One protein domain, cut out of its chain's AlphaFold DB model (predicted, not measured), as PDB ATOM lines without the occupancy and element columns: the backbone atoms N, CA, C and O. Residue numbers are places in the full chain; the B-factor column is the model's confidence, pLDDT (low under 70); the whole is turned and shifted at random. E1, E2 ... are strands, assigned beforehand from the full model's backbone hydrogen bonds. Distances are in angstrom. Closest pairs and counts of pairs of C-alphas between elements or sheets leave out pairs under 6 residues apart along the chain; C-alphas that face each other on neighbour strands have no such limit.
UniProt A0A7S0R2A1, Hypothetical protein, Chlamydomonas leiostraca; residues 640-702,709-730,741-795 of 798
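What this domain is: This is residues 640 to 702, 709 to 730 and 741 to 795 of the 798 residues of the protein "Hypothetical protein" of Chlamydomonas leiostraca (UniProt A0A7S0R2A1). A twisted sheet of seven strands, E1 to E7, makes a wall, and a small hairpin, E8 and E9, sits apart from it. The long link from E7 to that hairpin first folds back beside E6, where residues 767 to 768 pair antiparallel with residues 716 to 717. The printed part has 140 residues, with no named helix and nine named strands, E1 to E9 along the chain; the class is all strand, with under half of the residues, 62, in named elements. The sheet's order is E1 - E2 - E3 - E4 - E5 - E6 - E7, all antiparallel. The whole is elongated, spanning 60 by 37 by 25 A, and only just compact, close to loose, with a radius of gyration of the C-alphas of 17.2 A.

How they stand to each other: E4, residues 674 to 681, and E5, residues 684 to 694, form a hairpin at 172 degrees, with N 677 and O 690 2.9 A apart, within hydrogen-bond range. E3, residues 662 to 671, forms a hairpin with E4 (N 669 and O 676, 2.8 A). E2, residues 653 to 659, forms one with E3 (N 655 and O 668, 2.8 A), and edge strand E1, residues 640 to 647, one with E2 (N 644 and O 656, 3.0 A). E1 to E5 are a meander, each strand the antiparallel neighbour of the one before. E6, residues 715 to 723, is antiparallel to E5 (N 720 and O 689, 2.8 A), and edge strand E7, residues 759 to 761, to E6 (N 721 and O 761, 2.8 A). E8, residues 786 to 788, and E9, residues 792 to 794, form a hairpin (N 794 and O 786, 2.8 A), apart from E1 to E6.

Where its parts are: E1 begins at C-alpha 640 (238.338, 153.418, 236.491) and bends by 114 degrees at residue 643. E6 measures 25.8 A from first to last C-alpha, E5 24.0 A and E4 21.1 A. E9 ends at C-alpha 794 (225.747, 182.092, 239.114).

The domain as a whole: The C-alphas farthest apart, of Gly 702 and Ile 741, are 61.4 A apart. Residues 703 to 708 and 731 to 740 are not printed, leaving C-alpha gaps of 9.4 A and 12.2 A. The link from E7 to E8 is long, 24 residues. Residues 709 to 712 have pLDDT under 70.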
ATOM      1  N   LYS A 640     238.599 152.384 237.501       97.25
ATOM      2  CA  LYS A 640     238.338 153.418 236.491       97.25
ATOM      3  C   LYS A 640     239.211 153.152 235.263       97.25
ATOM      4  O   LYS A 640     240.431 152.984 235.393       97.25
ATOM      5  N   HIS A 641     238.591 153.073 234.095       96.81
ATOM      6  CA  HIS A 641     239.252 152.764 232.832       96.81
ATOM      7  C   HIS A 641     238.564 153.517 231.687       96.81
ATOM      8  O   HIS A 641     237.494 154.073 231.889       96.81
ATOM      9  N   GLY A 642     239.154 153.533 230.493       96.00
ATOM     10  CA  GLY A 642     238.491 154.061 229.301       96.00
ATOM     11  C   GLY A 642     238.168 155.549 229.420       96.00
ATOM     12  O   GLY A 642     238.973 156.313 229.944       96.00
ATOM     13  N   GLN A 643     237.022 155.981 228.902       96.44
ATOM     14  CA  GLN A 643     236.612 157.382 228.984       96.44
ATOM     15  C   GLN A 643     235.863 157.642 230.291       96.44
ATOM     16  O   GLN A 643     234.985 156.877 230.689       96.44
ATOM     17  N   GLY A 644     236.184 158.753 230.955       96.50
ATOM     18  CA  GLY A 644     235.557 159.085 232.229       96.50
ATOM     19  C   GLY A 644     235.530 160.571 232.546       96.50
ATOM     20  O   GLY A 644     236.417 161.339 232.169       96.50
ATOM     21  N   THR A 645     234.493 160.957 233.281       97.12
ATOM     22  CA  THR A 645     234.287 162.279 233.869       97.12
ATOM     23  C   THR A 645     234.350 162.156 235.385       97.12
ATOM     24  O   THR A 645     233.563 161.431 235.986       97.12
ATOM     25  N   TYR A 646     235.273 162.871 236.015       96.81
ATOM     26  CA  TYR A 646     235.421 162.952 237.460       96.81
ATOM     27  C   TYR A 646     235.103 164.366 237.938       96.81
ATOM     28  O   TYR A 646     235.718 165.332 237.491       96.81
ATOM     29  N   TRP A 647     234.152 164.478 238.854       95.94
ATOM     30  CA  TRP A 647     233.801 165.715 239.536       95.94
ATOM     31  C   TRP A 647     234.382 165.692 240.944       95.94
ATOM     32  O   TRP A 647     234.023 164.831 241.748       95.94
ATOM     33  N   ASP A 648     235.265 166.634 241.251       93.88
ATOM     34  CA  ASP A 648     235.934 166.703 242.550       93.88
ATOM     35  C   ASP A 648     235.119 167.475 243.609       93.88
ATOM     36  O   ASP A 648     234.067 168.069 243.347       93.88
ATOM     37  N   THR A 649     235.618 167.483 244.845       92.88
ATOM     38  CA  THR A 649     235.000 168.202 245.972       92.88
ATOM     39  C   THR A 649     235.038 169.726 245.818       92.88
ATOM     40  O   THR A 649     234.199 170.419 246.395       92.88
ATOM     41  N   SER A 650     235.941 170.251 244.984       92.12
ATOM     42  CA  SER A 650     236.017 171.666 244.590       92.12
ATOM     43  C   SER A 650     235.061 172.011 243.443       92.12
ATOM     44  O   SER A 650     235.120 173.119 242.910       92.12
ATOM     45  N   LYS A 651     234.173 171.077 243.065       92.44
ATOM     46  CA  LYS A 651     233.213 171.186 241.958       92.44
ATOM     47  C   LYS A 651     233.874 171.330 240.585       92.44
ATOM     48  O   LYS A 651     233.190 171.710 239.642       92.44
ATOM     49  N   GLY A 652     235.158 170.998 240.456       94.38
ATOM     50  CA  GLY A 652     235.853 170.935 239.174       94.38
ATOM     51  C   GLY A 652     235.520 169.656 238.410       94.38
ATOM     52  O   GLY A 652     235.209 168.631 239.013       94.38
ATOM     53  N   CYS A 653     235.589 169.717 237.081       96.50
ATOM     54  CA  CYS A 653     235.263 168.614 236.179       96.50
ATOM     55  C   CYS A 653     236.506 168.174 235.395       96.50
ATOM     56  O   CYS A 653     236.932 168.866 234.474       96.50
ATOM     57  N   LEU A 654     237.061 167.004 235.717       97.31
ATOM     58  CA  LEU A 654     238.139 166.343 234.977       97.31
ATOM     59  C   LEU A 654     237.556 165.343 233.969       97.31
ATOM     60  O   LEU A 654     236.867 164.406 234.360       97.31
ATOM     61  N   ARG A 655     237.854 165.496 232.680       97.25
ATOM     62  CA  ARG A 655     237.390 164.612 231.600       97.25
ATOM     63  C   ARG A 655     238.563 164.107 230.786       97.25
ATOM     64  O   ARG A 655     239.361 164.911 230.316       97.25
ATOM     65  N   GLY A 656     238.640 162.804 230.566       96.00
ATOM     66  CA  GLY A 656     239.682 162.225 229.727       96.00
ATOM     67  C   GLY A 656     239.732 160.711 229.815       96.00
ATOM     68  O   GLY A 656     238.775 160.064 230.248       96.00
ATOM     69  N   GLU A 657     240.872 160.162 229.407       95.44
ATOM     70  CA  GLU A 657     241.123 158.727 229.459       95.44
ATOM     71  C   GLU A 657     241.665 158.305 230.840       95.44
ATOM     72  O   GLU A 657     242.474 158.992 231.474       95.44
ATOM     73  N   TRP A 658     241.198 157.158 231.320       95.75
ATOM     74  CA  TRP A 658     241.585 156.528 232.573       95.75
ATOM     75  C   TRP A 658     242.215 155.169 232.287       95.75
ATOM     76  O   TRP A 658     241.734 154.391 231.463       95.75
ATOM     77  N   ARG A 659     243.300 154.851 232.992       94.44
ATOM     78  CA  ARG A 659     243.987 153.561 232.900       94.44
ATOM     79  C   ARG A 659     244.370 153.103 234.297       94.44
ATOM     80  O   ARG A 659     245.000 153.847 235.039       94.44
ATOM     81  N   LYS A 660     243.987 151.872 234.647       91.44
ATOM     82  CA  LYS A 660     244.272 151.245 235.951       91.44
ATOM     83  C   LYS A 660     243.956 152.168 237.150       91.44
ATOM     84  O   LYS A 660     244.755 152.316 238.068       91.44
ATOM     85  N   GLY A 661     242.808 152.851 237.112       93.69
ATOM     86  CA  GLY A 661     242.338 153.702 238.209       93.69
ATOM     87  C   GLY A 661     242.815 155.160 238.195       93.69
ATOM     88  O   GLY A 661     242.265 155.957 238.958       93.69
ATOM     89  N   VAL A 662     243.763 155.537 237.330       93.38
ATOM     90  CA  VAL A 662     244.329 156.899 237.254       93.38
ATOM     91  C   VAL A 662     244.088 157.551 235.893       93.38
ATOM     92  O   VAL A 662     244.011 156.868 234.873       93.38
ATOM     93  N   CYS A 663     243.969 158.880 235.870       94.00
ATOM     94  CA  CYS A 663     243.863 159.633 234.620       94.00
ATOM     95  C   CYS A 663     245.205 159.592 233.870       94.00
ATOM     96  O   CYS A 663     246.268 159.793 234.468       94.00
ATOM     97  N   ALA A 664     245.157 159.292 232.575       92.75
ATOM     98  CA  ALA A 664     246.329 159.133 231.728       92.75
ATOM     99  C   ALA A 664     246.042 159.619 230.302       92.75
ATOM    100  O   ALA A 664     244.929 159.488 229.804       92.75
ATOM    101  N   GLY A 665     247.062 160.136 229.619       92.06
ATOM    102  CA  GLY A 665     246.909 160.696 228.277       92.06
ATOM    103  C   GLY A 665     246.334 162.112 228.308       92.06
ATOM    104  O   GLY A 665     246.576 162.865 229.247       92.06
ATOM    105  N   THR A 666     245.621 162.516 227.261       94.88
ATOM    106  CA  THR A 666     245.067 163.874 227.175       94.88
ATOM    107  C   THR A 666     243.776 163.987 227.983       94.88
ATOM    108  O   THR A 666     242.845 163.208 227.776       94.88
ATOM    109  N   ALA A 667     243.697 164.984 228.864       96.56
ATOM    110  CA  ALA A 667     242.494 165.281 229.634       96.56
ATOM    111  C   ALA A 667     242.284 166.790 229.823       96.56
ATOM    112  O   ALA A 667     243.231 167.584 229.815       96.56
ATOM    113  N   SER A 668     241.021 167.158 230.020       97.56
ATOM    114  CA  SER A 668     240.553 168.519 230.263       97.56
ATOM    115  C   SER A 668     240.054 168.650 231.698       97.56
ATOM    116  O   SER A 668     239.235 167.849 232.141       97.56
ATOM    117  N   TYR A 669     240.517 169.667 232.418       97.56
ATOM    118  CA  TYR A 669     240.029 170.045 233.739       97.56
ATOM    119  C   TYR A 669     239.343 171.409 233.672       97.56
ATOM    120  O   TYR A 669     239.970 172.415 233.334       97.56
ATOM    121  N   ASP A 670     238.054 171.436 233.985       97.31
ATOM    122  CA  ASP A 670     237.197 172.612 233.917       97.31
ATOM    123  C   ASP A 670     236.804 173.097 235.322       97.31
ATOM    124  O   ASP A 670     236.374 172.326 236.179       97.31
ATOM    125  N   GLN A 671     236.894 174.406 235.517       95.31
ATOM    126  CA  GLN A 671     236.407 175.193 236.650       95.31
ATOM    127  C   GLN A 671     235.646 176.409 236.085       95.31
ATOM    128  O   GLN A 671     235.846 176.735 234.913       95.31
ATOM    129  N   PRO A 672     234.821 177.132 236.873       94.44
ATOM    130  CA  PRO A 672     233.922 178.161 236.352       94.44
ATOM    131  C   PRO A 672     234.526 179.114 235.318       94.44
ATOM    132  O   PRO A 672     233.934 179.301 234.271       94.44
ATOM    133  N   ALA A 673     235.721 179.660 235.558       94.25
ATOM    134  CA  ALA A 673     236.375 180.602 234.641       94.25
ATOM    135  C   ALA A 673     237.743 180.112 234.120       94.25
ATOM    136  O   ALA A 673     238.593 180.925 233.741       94.25
ATOM    137  N   LEU A 674     237.992 178.800 234.168       95.62
ATOM    138  CA  LEU A 674     239.284 178.185 233.862       95.62
ATOM    139  C   LEU A 674     239.083 176.816 233.205       95.62
ATOM    140  O   LEU A 674     238.470 175.933 233.792       95.62
ATOM    141  N   ARG A 675     239.705 176.605 232.047       97.25
ATOM    142  CA  ARG A 675     239.923 175.282 231.458       97.25
ATOM    143  C   ARG A 675     241.414 175.018 231.318       97.25
ATOM    144  O   ARG A 675     242.151 175.840 230.772       97.25
ATOM    145  N   PHE A 676     241.846 173.860 231.787       97.56
ATOM    146  CA  PHE A 676     243.167 173.299 231.553       97.56
ATOM    147  C   PHE A 676     243.028 172.097 230.623       97.56
ATOM    148  O   PHE A 676     242.285 171.180 230.938       97.56
ATOM    149  N   ASP A 677     243.752 172.077 229.510       97.44
ATOM    150  CA  ASP A 677     243.844 170.918 228.617       97.44
ATOM    151  C   ASP A 677     245.302 170.465 228.575       97.44
ATOM    152  O   ASP A 677     246.173 171.278 228.262       97.44
ATOM    153  N   GLY A 678     245.601 169.203 228.867       96.50
ATOM    154  CA  GLY A 678     246.991 168.751 228.888       96.50
ATOM    155  C   GLY A 678     247.173 167.244 228.943       96.50
ATOM    156  O   GLY A 678     246.209 166.484 229.022       96.50
ATOM    157  N   GLU A 679     248.433 166.832 228.878       95.44
ATOM    158  CA  GLU A 679     248.863 165.447 229.066       95.44
ATOM    159  C   GLU A 679     248.974 165.098 230.560       95.44
ATOM    160  O   GLU A 679     249.435 165.900 231.376       95.44
ATOM    161  N   TRP A 680     248.538 163.888 230.914       94.12
ATOM    162  CA  TRP A 680     248.544 163.330 232.262       94.12
ATOM    163  C   TRP A 680     249.287 161.994 232.275       94.12
ATOM    164  O   TRP A 680     249.056 161.124 231.431       94.12
ATOM    165  N   VAL A 681     250.154 161.814 233.266       92.50
ATOM    166  CA  VAL A 681     250.909 160.582 233.512       92.50
ATOM    167  C   VAL A 681     250.666 160.166 234.956       92.50
ATOM    168  O   VAL A 681     250.935 160.928 235.881       92.50
ATOM    169  N   ALA A 682     250.118 158.963 235.143       89.62
ATOM    170  CA  ALA A 682     249.797 158.398 236.455       89.62
ATOM    171  C   ALA A 682     248.983 159.344 237.372       89.62
ATOM    172  O   ALA A 682     249.217 159.418 238.576       89.62
ATOM    173  N   GLY A 683     248.025 160.087 236.803       91.88
ATOM    174  CA  GLY A 683     247.185 161.032 237.543       91.88
ATOM    175  C   GLY A 683     247.818 162.400 237.823       91.88
ATOM    176  O   GLY A 683     247.191 163.210 238.502       91.88
ATOM    177  N   VAL A 684     249.009 162.693 237.290       93.38
ATOM    178  CA  VAL A 684     249.692 163.990 237.432       93.38
ATOM    179  C   VAL A 684     249.857 164.656 236.057       93.38
ATOM    180  O   VAL A 684     250.247 163.972 235.109       93.38
ATOM    181  N   PRO A 685     249.603 165.972 235.906       94.69
ATOM    182  CA  PRO A 685     249.895 166.688 234.666       94.69
ATOM    183  C   PRO A 685     251.384 166.611 234.311       94.69
ATOM    184  O   PRO A 685     252.241 166.977 235.118       94.69
ATOM    185  N   ALA A 686     251.703 166.158 233.103       94.06
ATOM    186  CA  ALA A 686     253.071 166.005 232.625       94.06
ATOM    187  C   ALA A 686     253.101 166.105 231.100       94.06
ATOM    188  O   ALA A 686     252.431 165.334 230.425       94.06
ATOM    189  N   GLY A 687     253.902 167.026 230.568       93.88
ATOM    190  CA  GLY A 687     253.989 167.291 229.137       93.88
ATOM    191  C   GLY A 687     253.290 168.583 228.730       93.88
ATOM    192  O   GLY A 687     253.172 169.529 229.517       93.88
ATOM    193  N   THR A 688     252.889 168.658 227.464       95.38
ATOM    194  CA  THR A 688     252.338 169.892 226.882       95.38
ATOM    195  C   THR A 688     250.912 170.158 227.361       95.38
ATOM    196  O   THR A 688     250.120 169.237 227.565       95.38
ATOM    197  N   CYS A 689     250.573 171.431 227.566       96.62
ATOM    198  CA  CYS A 689     249.246 171.839 228.012       96.62
ATOM    199  C   CYS A 689     248.848 173.234 227.509       96.62
ATOM    200  O   CYS A 689     249.672 174.022 227.035       96.62
ATOM    201  N   THR A 690     247.564 173.558 227.626       97.12
ATOM    202  CA  THR A 690     247.024 174.896 227.399       97.12
ATOM    203  C   THR A 690     246.105 175.309 228.534       97.12
ATOM    204  O   THR A 690     245.277 174.522 228.986       97.12
ATOM    205  N   PHE A 691     246.215 176.569 228.941       97.12
ATOM    206  CA  PHE A 691     245.292 177.207 229.869       97.12
ATOM    207  C   PHE A 691     244.383 178.155 229.099       97.12
ATOM    208  O   PHE A 691     244.880 179.015 228.372       97.12
ATOM    209  N   THR A 692     243.074 178.016 229.281       96.81
ATOM    210  CA  THR A 692     242.053 178.949 228.804       96.81
ATOM    211  C   THR A 692     241.394 179.593 230.016       96.81
ATOM    212  O   THR A 692     240.858 178.891 230.869       96.81
ATOM    213  N   VAL A 693     241.472 180.917 230.133       95.38
ATOM    214  CA  VAL A 693     241.031 181.661 231.321       95.38
ATOM    215  C   VAL A 693     240.184 182.846 230.901       95.38
ATOM    216  O   VAL A 693     240.606 183.648 230.067       95.38
ATOM    217  N   THR A 694     239.028 182.997 231.539       93.44
ATOM    218  CA  THR A 694     238.144 184.150 231.360       93.44
ATOM    219  C   THR A 694     238.291 185.106 232.539       93.44
ATOM    220  O   THR A 694     238.262 184.705 233.708       93.44
ATOM    221  N   ALA A 695     238.444 186.401 232.258       90.88
ATOM    222  CA  ALA A 695     238.625 187.435 233.278       90.88
ATOM    223  C   ALA A 695     237.311 187.794 234.009       90.88
ATOM    224  O   ALA A 695     236.847 188.930 233.970       90.88
ATOM    225  N   HIS A 696     236.733 186.832 234.733       90.69
ATOM    226  CA  HIS A 696     235.426 186.944 235.397       90.69
ATOM    227  C   HIS A 696     235.309 188.100 236.412       90.69
ATOM    228  O   HIS A 696     234.219 188.610 236.638       90.69
ATOM    229  N   ARG A 697     236.421 188.539 237.020       90.38
ATOM    230  CA  ARG A 697     236.443 189.578 238.075       90.38
ATOM    231  C   ARG A 697     236.154 191.001 237.588       90.38
ATOM    232  O   ARG A 697     236.044 191.892 238.420       90.38
ATOM    233  N   LEU A 698     236.164 191.227 236.275       88.12
ATOM    234  CA  LEU A 698     236.064 192.560 235.669       88.12
ATOM    235  C   LEU A 698     234.855 192.685 234.731       88.12
ATOM    236  O   LEU A 698     234.758 193.677 234.013       88.12
ATOM    237  N   LEU A 699     233.965 191.684 234.701       87.62
ATOM    238  CA  LEU A 699     232.826 191.635 233.774       87.62
ATOM    239  C   LEU A 699     231.819 192.777 233.994       87.62
ATOM    240  O   LEU A 699     231.135 193.178 233.060       87.62
ATOM    241  N   ASP A 700     231.754 193.324 235.206       86.44
ATOM    242  CA  ASP A 700     230.865 194.413 235.622       86.44
ATOM    243  C   ASP A 700     231.539 195.799 235.618       86.44
ATOM    244  O   ASP A 700     230.907 196.812 235.931       86.44
ATOM    245  N   MET A 701     232.825 195.871 235.260       86.56
ATOM    246  CA  MET A 701     233.584 197.119 235.225       86.56
ATOM    247  C   MET A 701     233.526 197.792 233.849       86.56
ATOM    248  O   MET A 701     233.336 197.159 232.813       86.56
ATOM    249  N   GLY A 702     233.750 199.110 233.824       79.81
ATOM    250  CA  GLY A 702     233.897 199.845 232.566       79.81
ATOM    251  C   GLY A 702     235.076 199.319 231.737       79.81
ATOM    252  O   GLY A 702     236.162 199.077 232.269       79.81
ATOM    253  N   ILE A 709     233.169 196.509 223.687       67.00
ATOM    254  CA  ILE A 709     231.733 196.506 224.006       67.00
ATOM    255  C   ILE A 709     230.947 195.643 223.000       67.00
ATOM    256  O   ILE A 709     229.818 195.258 223.284       67.00
ATOM    257  N   LEU A 710     231.520 195.360 221.821       59.47
ATOM    258  CA  LEU A 710     230.767 194.833 220.680       59.47
ATOM    259  C   LEU A 710     231.182 193.428 220.220       59.47
ATOM    260  O   LEU A 710     230.314 192.747 219.694       59.47
ATOM    261  N   ASP A 711     232.425 192.972 220.443       59.75
ATOM    262  CA  ASP A 711     232.889 191.668 219.935       59.75
ATOM    263  C   ASP A 711     233.894 190.958 220.874       59.75
ATOM    264  O   ASP A 711     234.965 191.494 221.167       59.75
ATOM    265  N   ASN A 712     233.554 189.710 221.240       66.75
ATOM    266  CA  ASN A 712     234.277 188.718 222.063       66.75
ATOM    267  C   ASN A 712     234.450 189.045 223.560       66.75
ATOM    268  O   ASN A 712     234.866 190.140 223.939       66.75
ATOM    269  N   GLY A 713     234.178 188.062 224.426       80.31
ATOM    270  CA  GLY A 713     234.435 188.176 225.856       80.31
ATOM    271  C   GLY A 713     235.926 188.124 226.216       80.31
ATOM    272  O   GLY A 713     236.797 187.858 225.378       80.31
ATOM    273  N   PRO A 714     236.271 188.422 227.483       90.88
ATOM    274  CA  PRO A 714     237.650 188.587 227.930       90.88
ATOM    275  C   PRO A 714     238.321 187.235 228.240       90.88
ATOM    276  O   PRO A 714     238.817 187.015 229.351       90.88
ATOM    277  N   THR A 715     238.326 186.330 227.259       92.94
ATOM    278  CA  THR A 715     238.879 184.974 227.370       92.94
ATOM    279  C   THR A 715     240.198 184.850 226.613       92.94
ATOM    280  O   THR A 715     240.310 185.185 225.431       92.94
ATOM    281  N   LEU A 716     241.226 184.364 227.311       94.56
ATOM    282  CA  LEU A 716     242.578 184.181 226.789       94.56
ATOM    283  C   LEU A 716     242.990 182.714 226.853       94.56
ATOM    284  O   LEU A 716     242.743 182.045 227.855       94.56
ATOM    285  N   ARG A 717     243.703 182.244 225.827       95.62
ATOM    286  CA  ARG A 717     244.343 180.927 225.791       95.62
ATOM    287  C   ARG A 717     245.852 181.049 225.633       95.62
ATOM    288  O   ARG A 717     246.325 181.747 224.736       95.62
ATOM    289  N   GLY A 718     246.611 180.353 226.476       96.06
ATOM    290  CA  GLY A 718     248.077 180.348 226.456       96.06
ATOM    291  C   GLY A 718     248.677 178.939 226.562       96.06
ATOM    292  O   GLY A 718     248.071 178.068 227.192       96.06
ATOM    293  N   PRO A 719     249.854 178.695 225.954       96.75
ATOM    294  CA  PRO A 719     250.552 177.416 226.056       96.75
ATOM    295  C   PRO A 719     251.319 177.283 227.379       96.75
ATOM    296  O   PRO A 719     251.832 178.263 227.926       96.75
ATOM    297  N   GLY A 720     251.465 176.054 227.860       95.88
ATOM    298  CA  GLY A 720     252.308 175.691 228.996       95.88
ATOM    299  C   GLY A 720     252.848 174.268 228.857       95.88
ATOM    300  O   GLY A 720     252.444 173.517 227.971       95.88
ATOM    301  N   ALA A 721     253.758 173.880 229.740       96.38
ATOM    302  CA  ALA A 721     254.216 172.506 229.868       96.38
ATOM    303  C   ALA A 721     254.576 172.193 231.323       96.38
ATOM    304  O   ALA A 721     255.354 172.927 231.942       96.38
ATOM    305  N   TYR A 722     254.020 171.101 231.845       96.69
ATOM    306  CA  TYR A 722     254.396 170.535 233.140       96.69
ATOM    307  C   TYR A 722     255.512 169.503 232.968       96.69
ATOM    308  O   TYR A 722     255.593 168.829 231.943       96.69
ATOM    309  N   ALA A 723     256.366 169.361 233.976       94.38
ATOM    310  CA  ALA A 723     257.428 168.363 234.000       94.38
ATOM    311  C   ALA A 723     257.433 167.625 235.341       94.38
ATOM    312  O   ALA A 723     257.392 168.258 236.395       94.38
ATOM    313  N   ILE A 724     257.521 166.298 235.286       94.06
ATOM    314  CA  ILE A 724     257.716 165.426 236.450       94.06
ATOM    315  C   ILE A 724     259.168 164.917 236.483       94.06
ATOM    316  O   ILE A 724     259.841 164.945 235.445       94.06
ATOM    317  N   PRO A 725     259.684 164.468 237.644       93.06
ATOM    318  CA  PRO A 725     261.027 163.902 237.731       93.06
ATOM    319  C   PRO A 725     261.221 162.730 236.759       93.06
ATOM    320  O   PRO A 725     260.321 161.911 236.581       93.06
ATOM    321  N   ALA A 726     262.397 162.636 236.134       86.69
ATOM    322  CA  ALA A 726     262.683 161.593 235.149       86.69
ATOM    323  C   ALA A 726     262.529 160.189 235.755       86.69
ATOM    324  O   ALA A 726     263.019 159.925 236.851       86.69
ATOM    325  N   GLY A 727     261.839 159.301 235.038       82.56
ATOM    326  CA  GLY A 727     261.502 157.958 235.507       82.56
ATOM    327  C   GLY A 727     260.312 157.910 236.470       82.56
ATOM    328  O   GLY A 727     259.769 156.839 236.703       82.56
ATOM    329  N   SER A 728     259.855 159.034 237.028       85.31
ATOM    330  CA  SER A 728     258.662 159.048 237.878       85.31
ATOM    331  C   SER A 728     257.398 158.802 237.051       85.31
ATOM    332  O   SER A 728     257.251 159.355 235.965       85.31
ATOM    333  N   GLY A 729     256.474 157.979 237.553       81.25
ATOM    334  CA  GLY A 729     255.225 157.652 236.852       81.25
ATOM    335  C   GLY A 729     255.307 156.537 235.807       81.25
ATOM    336  O   GLY A 729     254.259 156.111 235.329       81.25
ATOM    337  N   ASP A 730     256.502 156.017 235.499       83.00
ATOM    338  CA  ASP A 730     256.647 154.833 234.642       83.00
ATOM    339  C   ASP A 730     255.976 153.609 235.287       83.00
ATOM    340  O   ASP A 730     256.006 153.462 236.516       83.00
ATOM    341  N   ILE A 741     259.204 144.938 240.521       79.06
ATOM    342  CA  ILE A 741     260.565 145.189 240.993       79.06
ATOM    343  C   ILE A 741     260.621 146.622 241.523       79.06
ATOM    344  O   ILE A 741     260.448 147.581 240.761       79.06
ATOM    345  N   GLU A 742     260.880 146.773 242.822       71.56
ATOM    346  CA  GLU A 742     261.149 148.079 243.423       71.56
ATOM    347  C   GLU A 742     262.495 148.621 242.929       71.56
ATOM    348  O   GLU A 742     263.541 147.993 243.097       71.56
ATOM    349  N   ASP A 743     262.460 149.799 242.308       75.81
ATOM    350  CA  ASP A 743     263.648 150.532 241.877       75.81
ATOM    351  C   ASP A 743     263.921 151.660 242.890       75.81
ATOM    352  O   ASP A 743     263.219 152.678 242.864       75.81
ATOM    353  N   PRO A 744     264.888 151.491 243.814       75.12
ATOM    354  CA  PRO A 744     265.155 152.463 244.874       75.12
ATOM    355  C   PRO A 744     265.716 153.794 244.351       75.12
ATOM    356  O   PRO A 744     265.681 154.786 245.077       75.12
ATOM    357  N   ASP A 745     266.201 153.837 243.104       79.94
ATOM    358  CA  ASP A 745     266.722 155.050 242.469       79.94
ATOM    359  C   ASP A 745     265.622 155.852 241.741       79.94
ATOM    360  O   ASP A 745     265.866 156.965 241.261       79.94
ATOM    361  N   LYS A 746     264.392 155.323 241.666       82.31
ATOM    362  CA  LYS A 746     263.265 155.968 240.985       82.31
ATOM    363  C   LYS A 746     262.650 157.074 241.860       82.31
ATOM    364  O   LYS A 746     262.153 156.790 242.950       82.31
ATOM    365  N   PRO A 747     262.611 158.338 241.398       86.75
ATOM    366  CA  PRO A 747     262.021 159.422 242.176       86.75
ATOM    367  C   PRO A 747     260.492 159.266 242.316       86.75
ATOM    368  O   PRO A 747     259.815 158.886 241.351       86.75
ATOM    369  N   PRO A 748     259.915 159.597 243.489       87.69
ATOM    370  CA  PRO A 748     258.483 159.447 243.737       87.69
ATOM    371  C   PRO A 748     257.650 160.405 242.878       87.69
ATOM    372  O   PRO A 748     258.117 161.478 242.490       87.69
ATOM    373  N   LEU A 749     256.401 160.020 242.596       89.69
ATOM    374  CA  LEU A 749     255.442 160.879 241.894       89.69
ATOM    375  C   LEU A 749     255.121 162.128 242.734       89.69
ATOM    376  O   LEU A 749     254.898 162.000 243.945       89.69
ATOM    377  N   PRO A 750     255.031 163.326 242.121       92.25
ATOM    378  CA  PRO A 750     254.574 164.521 242.821       92.25
ATOM    379  C   PRO A 750     253.139 164.337 243.325       92.25
ATOM    380  O   PRO A 750     252.212 164.152 242.540       92.25
ATOM    381  N   THR A 751     252.946 164.400 244.640       87.19
ATOM    382  CA  THR A 751     251.658 164.109 245.291       87.19
ATOM    383  C   THR A 751     251.239 165.210 246.269       87.19
ATOM    384  O   THR A 751     252.057 166.012 246.738       87.19
ATOM    385  N   PHE A 752     249.938 165.273 246.573       87.38
ATOM    386  CA  PHE A 752     249.387 166.143 247.616       87.38
ATOM    387  C   PHE A 752     250.070 165.854 248.972       87.38
ATOM    388  O   PHE A 752     250.318 164.689 249.277       87.38
ATOM    389  N   PRO A 753     250.356 166.864 249.818       89.12
ATOM    390  CA  PRO A 753     249.943 168.266 249.693       89.12
ATOM    391  C   PRO A 753     250.916 169.195 248.962       89.12
ATOM    392  O   PRO A 753     250.545 170.331 248.676       89.12
ATOM    393  N   LYS A 754     252.154 168.771 248.685       91.44
ATOM    394  CA  LYS A 754     253.224 169.694 248.259       91.44
ATOM    395  C   LYS A 754     253.600 169.618 246.782       91.44
ATOM    396  O   LYS A 754     254.145 170.593 246.276       91.44
ATOM    397  N   TYR A 755     253.338 168.492 246.113       92.56
ATOM    398  CA  TYR A 755     253.737 168.242 244.721       92.56
ATOM    399  C   TYR A 755     255.237 168.492 244.473       92.56
ATOM    400  O   TYR A 755     255.631 169.110 243.484       92.56
ATOM    401  N   GLU A 756     256.085 168.027 245.397       92.50
ATOM    402  CA  GLU A 756     257.539 168.184 245.294       92.50
ATOM    403  C   GLU A 756     258.059 167.565 243.983       92.50
ATOM    404  O   GLU A 756     257.712 166.440 243.632       92.50
ATOM    405  N   GLY A 757     258.873 168.322 243.240       90.56
ATOM    406  CA  GLY A 757     259.431 167.895 241.952       90.56
ATOM    407  C   GLY A 757     258.587 168.228 240.716       90.56
ATOM    408  O   GLY A 757     259.077 168.033 239.605       90.56
ATOM    409  N   LEU A 758     257.371 168.768 240.867       95.00
ATOM    410  CA  LEU A 758     256.558 169.220 239.734       95.00
ATOM    411  C   LEU A 758     257.050 170.583 239.211       95.00
ATOM    412  O   LEU A 758     256.980 171.597 239.906       95.00
ATOM    413  N   GLY A 759     257.546 170.616 237.976       94.75
ATOM    414  CA  GLY A 759     257.969 171.833 237.280       94.75
ATOM    415  C   GLY A 759     256.906 172.362 236.317       94.75
ATOM    416  O   GLY A 759     256.108 171.592 235.786       94.75
ATOM    417  N   PHE A 760     256.922 173.668 236.040       96.62
ATOM    418  CA  PHE A 760     256.062 174.301 235.034       96.62
ATOM    419  C   PHE A 760     256.843 175.312 234.192       96.62
ATOM    420  O   PHE A 760     257.641 176.092 234.714       96.62
ATOM    421  N   THR A 761     256.586 175.328 232.885       95.75
ATOM    422  CA  THR A 761     257.144 176.299 231.938       95.75
ATOM    423  C   THR A 761     256.054 176.823 231.007       95.75
ATOM    424  O   THR A 761     255.120 176.109 230.661       95.75
ATOM    425  N   SER A 762     256.163 178.078 230.578       93.81
ATOM    426  CA  SER A 762     255.288 178.661 229.557       93.81
ATOM    427  C   SER A 762     256.131 179.543 228.647       93.81
ATOM    428  O   SER A 762     256.794 180.474 229.105       93.81
ATOM    429  N   VAL A 763     256.159 179.203 227.358       83.62
ATOM    430  CA  VAL A 763     256.940 179.906 226.336       83.62
ATOM    431  C   VAL A 763     255.985 180.275 225.204       83.62
ATOM    432  O   VAL A 763     255.718 179.480 224.309       83.62
ATOM    433  N   GLY A 764     255.409 181.472 225.282       86.81
ATOM    434  CA  GLY A 764     254.456 181.986 224.297       86.81
ATOM    435  C   GLY A 764     253.496 183.001 224.910       86.81
ATOM    436  O   GLY A 764     253.162 182.913 226.088       86.81
ATOM    437  N   LEU A 765     253.064 183.981 224.115       92.75
ATOM    438  CA  LEU A 765     252.033 184.924 224.548       92.75
ATOM    439  C   LEU A 765     250.643 184.278 224.423       92.75
ATOM    440  O   LEU A 765     250.410 183.526 223.472       92.75
ATOM    441  N   PRO A 766     249.709 184.571 225.345       94.19
ATOM    442  CA  PRO A 766     248.326 184.157 225.184       94.19
ATOM    443  C   PRO A 766     247.654 184.916 224.029       94.19
ATOM    444  O   PRO A 766     248.062 186.023 223.672       94.19
ATOM    445  N   HIS A 767     246.597 184.337 223.469       91.94
ATOM    446  CA  HIS A 767     245.753 184.957 222.445       91.94
ATOM    447  C   HIS A 767     244.277 184.879 222.841       91.94
ATOM    448  O   HIS A 767     243.887 184.025 223.636       91.94
ATOM    449  N   SER A 768     243.462 185.788 222.303       91.12
ATOM    450  CA  SER A 768     242.014 185.774 222.527       91.12
ATOM    451  C   SER A 768     241.377 184.558 221.853       91.12
ATOM    452  O   SER A 768     241.758 184.188 220.740       91.12
ATOM    453  N   VAL A 769     240.431 183.933 222.549       92.06
ATOM    454  CA  VAL A 769     239.631 182.800 222.067       92.06
ATOM    455  C   VAL A 769     238.160 183.020 222.420       92.06
ATOM    456  O   VAL A 769     237.835 183.941 223.165       92.06
ATOM    457  N   ALA A 770     237.280 182.172 221.885       89.75
ATOM    458  CA  ALA A 770     235.870 182.169 222.259       89.75
ATOM    459  C   ALA A 770     235.684 181.896 223.760       89.75
ATOM    460  O   ALA A 770     236.486 181.190 224.380       89.75
ATOM    461  N   ASP A 771     234.608 182.446 224.312       89.88
ATOM    462  CA  ASP A 771     234.252 182.268 225.713       89.88
ATOM    463  C   ASP A 771     233.906 180.808 226.024       89.88
ATOM    464  O   ASP A 771     233.412 180.064 225.172       89.88
ATOM    465  N   VAL A 772     234.215 180.391 227.251       87.88
ATOM    466  CA  VAL A 772     233.995 179.025 227.726       87.88
ATOM    467  C   VAL A 772     232.971 179.064 228.845       87.88
ATOM    468  O   VAL A 772     233.192 179.713 229.866       87.88
ATOM    469  N   ASP A 773     231.881 178.331 228.650       91.88
ATOM    470  CA  ASP A 773     230.856 178.156 229.668       91.88
ATOM    471  C   ASP A 773     231.198 176.993 230.606       91.88
ATOM    472  O   ASP A 773     231.859 176.014 230.235       91.88
ATOM    473  N   PHE A 774     230.681 177.085 231.827       94.38
ATOM    474  CA  PHE A 774     230.737 176.040 232.839       94.38
ATOM    475  C   PHE A 774     229.333 175.819 233.429       94.38
ATOM    476  O   PHE A 774     228.625 176.796 233.689       94.38
ATOM    477  N   PRO A 775     228.912 174.572 233.710       94.31
ATOM    478  CA  PRO A 775     229.649 173.315 233.583       94.31
ATOM    479  C   PRO A 775     229.740 172.806 232.135       94.31
ATOM    480  O   PRO A 775     228.848 173.070 231.331       94.31
ATOM    481  N   PRO A 776     230.784 172.037 231.781       92.44
ATOM    482  CA  PRO A 776     230.997 171.628 230.397       92.44
ATOM    483  C   PRO A 776     230.230 170.351 230.004       92.44
ATOM    484  O   PRO A 776     230.203 169.978 228.832       92.44
ATOM    485  N   VAL A 777     229.652 169.660 230.988       91.12
ATOM    486  CA  VAL A 777     228.682 168.564 230.867       91.12
ATOM    487  C   VAL A 777     227.688 168.693 232.018       91.12
ATOM    488  O   VAL A 777     227.980 169.361 233.011       91.12
ATOM    489  N   GLN A 778     226.527 168.052 231.910       88.12
ATOM    490  CA  GLN A 778     225.558 168.036 233.002       88.12
ATOM    491  C   GLN A 778     226.197 167.392 234.253       88.12
ATOM    492  O   GLN A 778     226.625 166.238 234.177       88.12
ATOM    493  N   PRO A 779     226.288 168.101 235.392       83.94
ATOM    494  CA  PRO A 779     226.857 167.530 236.602       83.94
ATOM    495  C   PRO A 779     225.884 166.505 237.208       83.94
ATOM    496  O   PRO A 779     224.691 166.796 237.317       83.94
ATOM    497  N   PRO A 780     226.368 165.333 237.650       76.25
ATOM    498  CA  PRO A 780     225.553 164.335 238.345       76.25
ATOM    499  C   PRO A 780     225.359 164.667 239.837       76.25
ATOM    500  O   PRO A 780     224.704 163.918 240.554       76.25
ATOM    501  N   ILE A 781     225.941 165.775 240.314       71.75
ATOM    502  CA  ILE A 781     225.877 166.231 241.705       71.75
ATOM    503  C   ILE A 781     225.211 167.607 241.822       71.75
ATOM    504  O   ILE A 781     225.428 168.473 240.968       71.75
ATOM    505  N   PRO A 782     224.451 167.850 242.903       76.81
ATOM    506  CA  PRO A 782     223.923 169.173 243.204       76.81
ATOM    507  C   PRO A 782     225.042 170.143 243.625       76.81
ATOM    508  O   PRO A 782     226.150 169.746 244.006       76.81
ATOM    509  N   GLY A 783     224.747 171.444 243.575       84.00
ATOM    510  CA  GLY A 783     225.648 172.484 244.083       84.00
ATOM    511  C   GLY A 783     226.798 172.888 243.148       84.00
ATOM    512  O   GLY A 783     227.723 173.564 243.594       84.00
ATOM    513  N   VAL A 784     226.778 172.485 241.873       88.94
ATOM    514  CA  VAL A 784     227.772 172.920 240.875       88.94
ATOM    515  C   VAL A 784     227.385 174.306 240.333       88.94
ATOM    516  O   VAL A 784     226.282 174.450 239.797       88.94
ATOM    517  N   PRO A 785     228.242 175.336 240.479       90.94
ATOM    518  CA  PRO A 785     227.942 176.678 239.985       90.94
ATOM    519  C   PRO A 785     227.863 176.707 238.456       90.94
ATOM    520  O   PRO A 785     228.379 175.824 237.776       90.94
ATOM    521  N   LYS A 786     227.238 177.745 237.906       93.44
ATOM    522  CA  LYS A 786     227.237 178.013 236.465       93.44
ATOM    523  C   LYS A 786     228.029 179.278 236.183       93.44
ATOM    524  O   LYS A 786     227.994 180.218 236.973       93.44
ATOM    525  N   PHE A 787     228.735 179.304 235.065       94.44
ATOM    526  CA  PHE A 787     229.425 180.492 234.591       94.44
ATOM    527  C   PHE A 787     229.228 180.651 233.092       94.44
ATOM    528  O   PHE A 787     229.416 179.701 232.333       94.44
ATOM    529  N   SER A 788     228.881 181.872 232.701       93.00
ATOM    530  CA  SER A 788     228.946 182.375 231.334       93.00
ATOM    531  C   SER A 788     229.472 183.811 231.389       93.00
ATOM    532  O   SER A 788     229.391 184.478 232.425       93.00
ATOM    533  N   VAL A 789     230.007 184.330 230.281       89.50
ATOM    534  CA  VAL A 789     230.417 185.747 230.221       89.50
ATOM    535  C   VAL A 789     229.224 186.691 230.383       89.50
ATOM    536  O   VAL A 789     229.374 187.767 230.958       89.50
ATOM    537  N   THR A 790     228.043 186.274 229.926       87.50
ATOM    538  CA  THR A 790     226.804 187.060 229.994       87.50
ATOM    539  C   THR A 790     226.260 187.164 231.416       87.50
ATOM    540  O   THR A 790     225.869 188.246 231.846       87.50
ATOM    541  N   ASP A 791     226.230 186.046 232.141       88.00
ATOM    542  CA  ASP A 791     225.569 185.951 233.449       88.00
ATOM    543  C   ASP A 791     226.557 186.068 234.618       88.00
ATOM    544  O   ASP A 791     226.155 186.216 235.774       88.00
ATOM    545  N   GLY A 792     227.861 186.001 234.336       88.62
ATOM    546  CA  GLY A 792     228.897 185.894 235.351       88.62
ATOM    547  C   GLY A 792     228.805 184.573 236.117       88.62
ATOM    548  O   GLY A 792     228.316 183.562 235.613       88.62
ATOM    549  N   LEU A 793     229.318 184.562 237.349       90.06
ATOM    550  CA  LEU A 793     229.231 183.390 238.219       90.06
ATOM    551  C   LEU A 793     227.856 183.347 238.894       90.06
ATOM    552  O   LEU A 793     227.570 184.131 239.798       90.06
ATOM    553  N   VAL A 794     227.037 182.383 238.494       88.06
ATOM    554  CA  VAL A 794     225.747 182.092 239.114       88.06
ATOM    555  C   VAL A 794     225.942 180.928 240.078       88.06
ATOM    556  O   VAL A 794     226.259 179.805 239.675       88.06
ATOM    557  N   ALA A 795     225.771 181.193 241.373       76.19
ATOM    558  CA  ALA A 795     225.786 180.133 242.374       76.19
ATOM    559  C   ALA A 795     224.678 179.112 242.069       76.19
ATOM    560  O   ALA A 795     223.597 179.479 241.603       76.19
TER     561      ALA A 795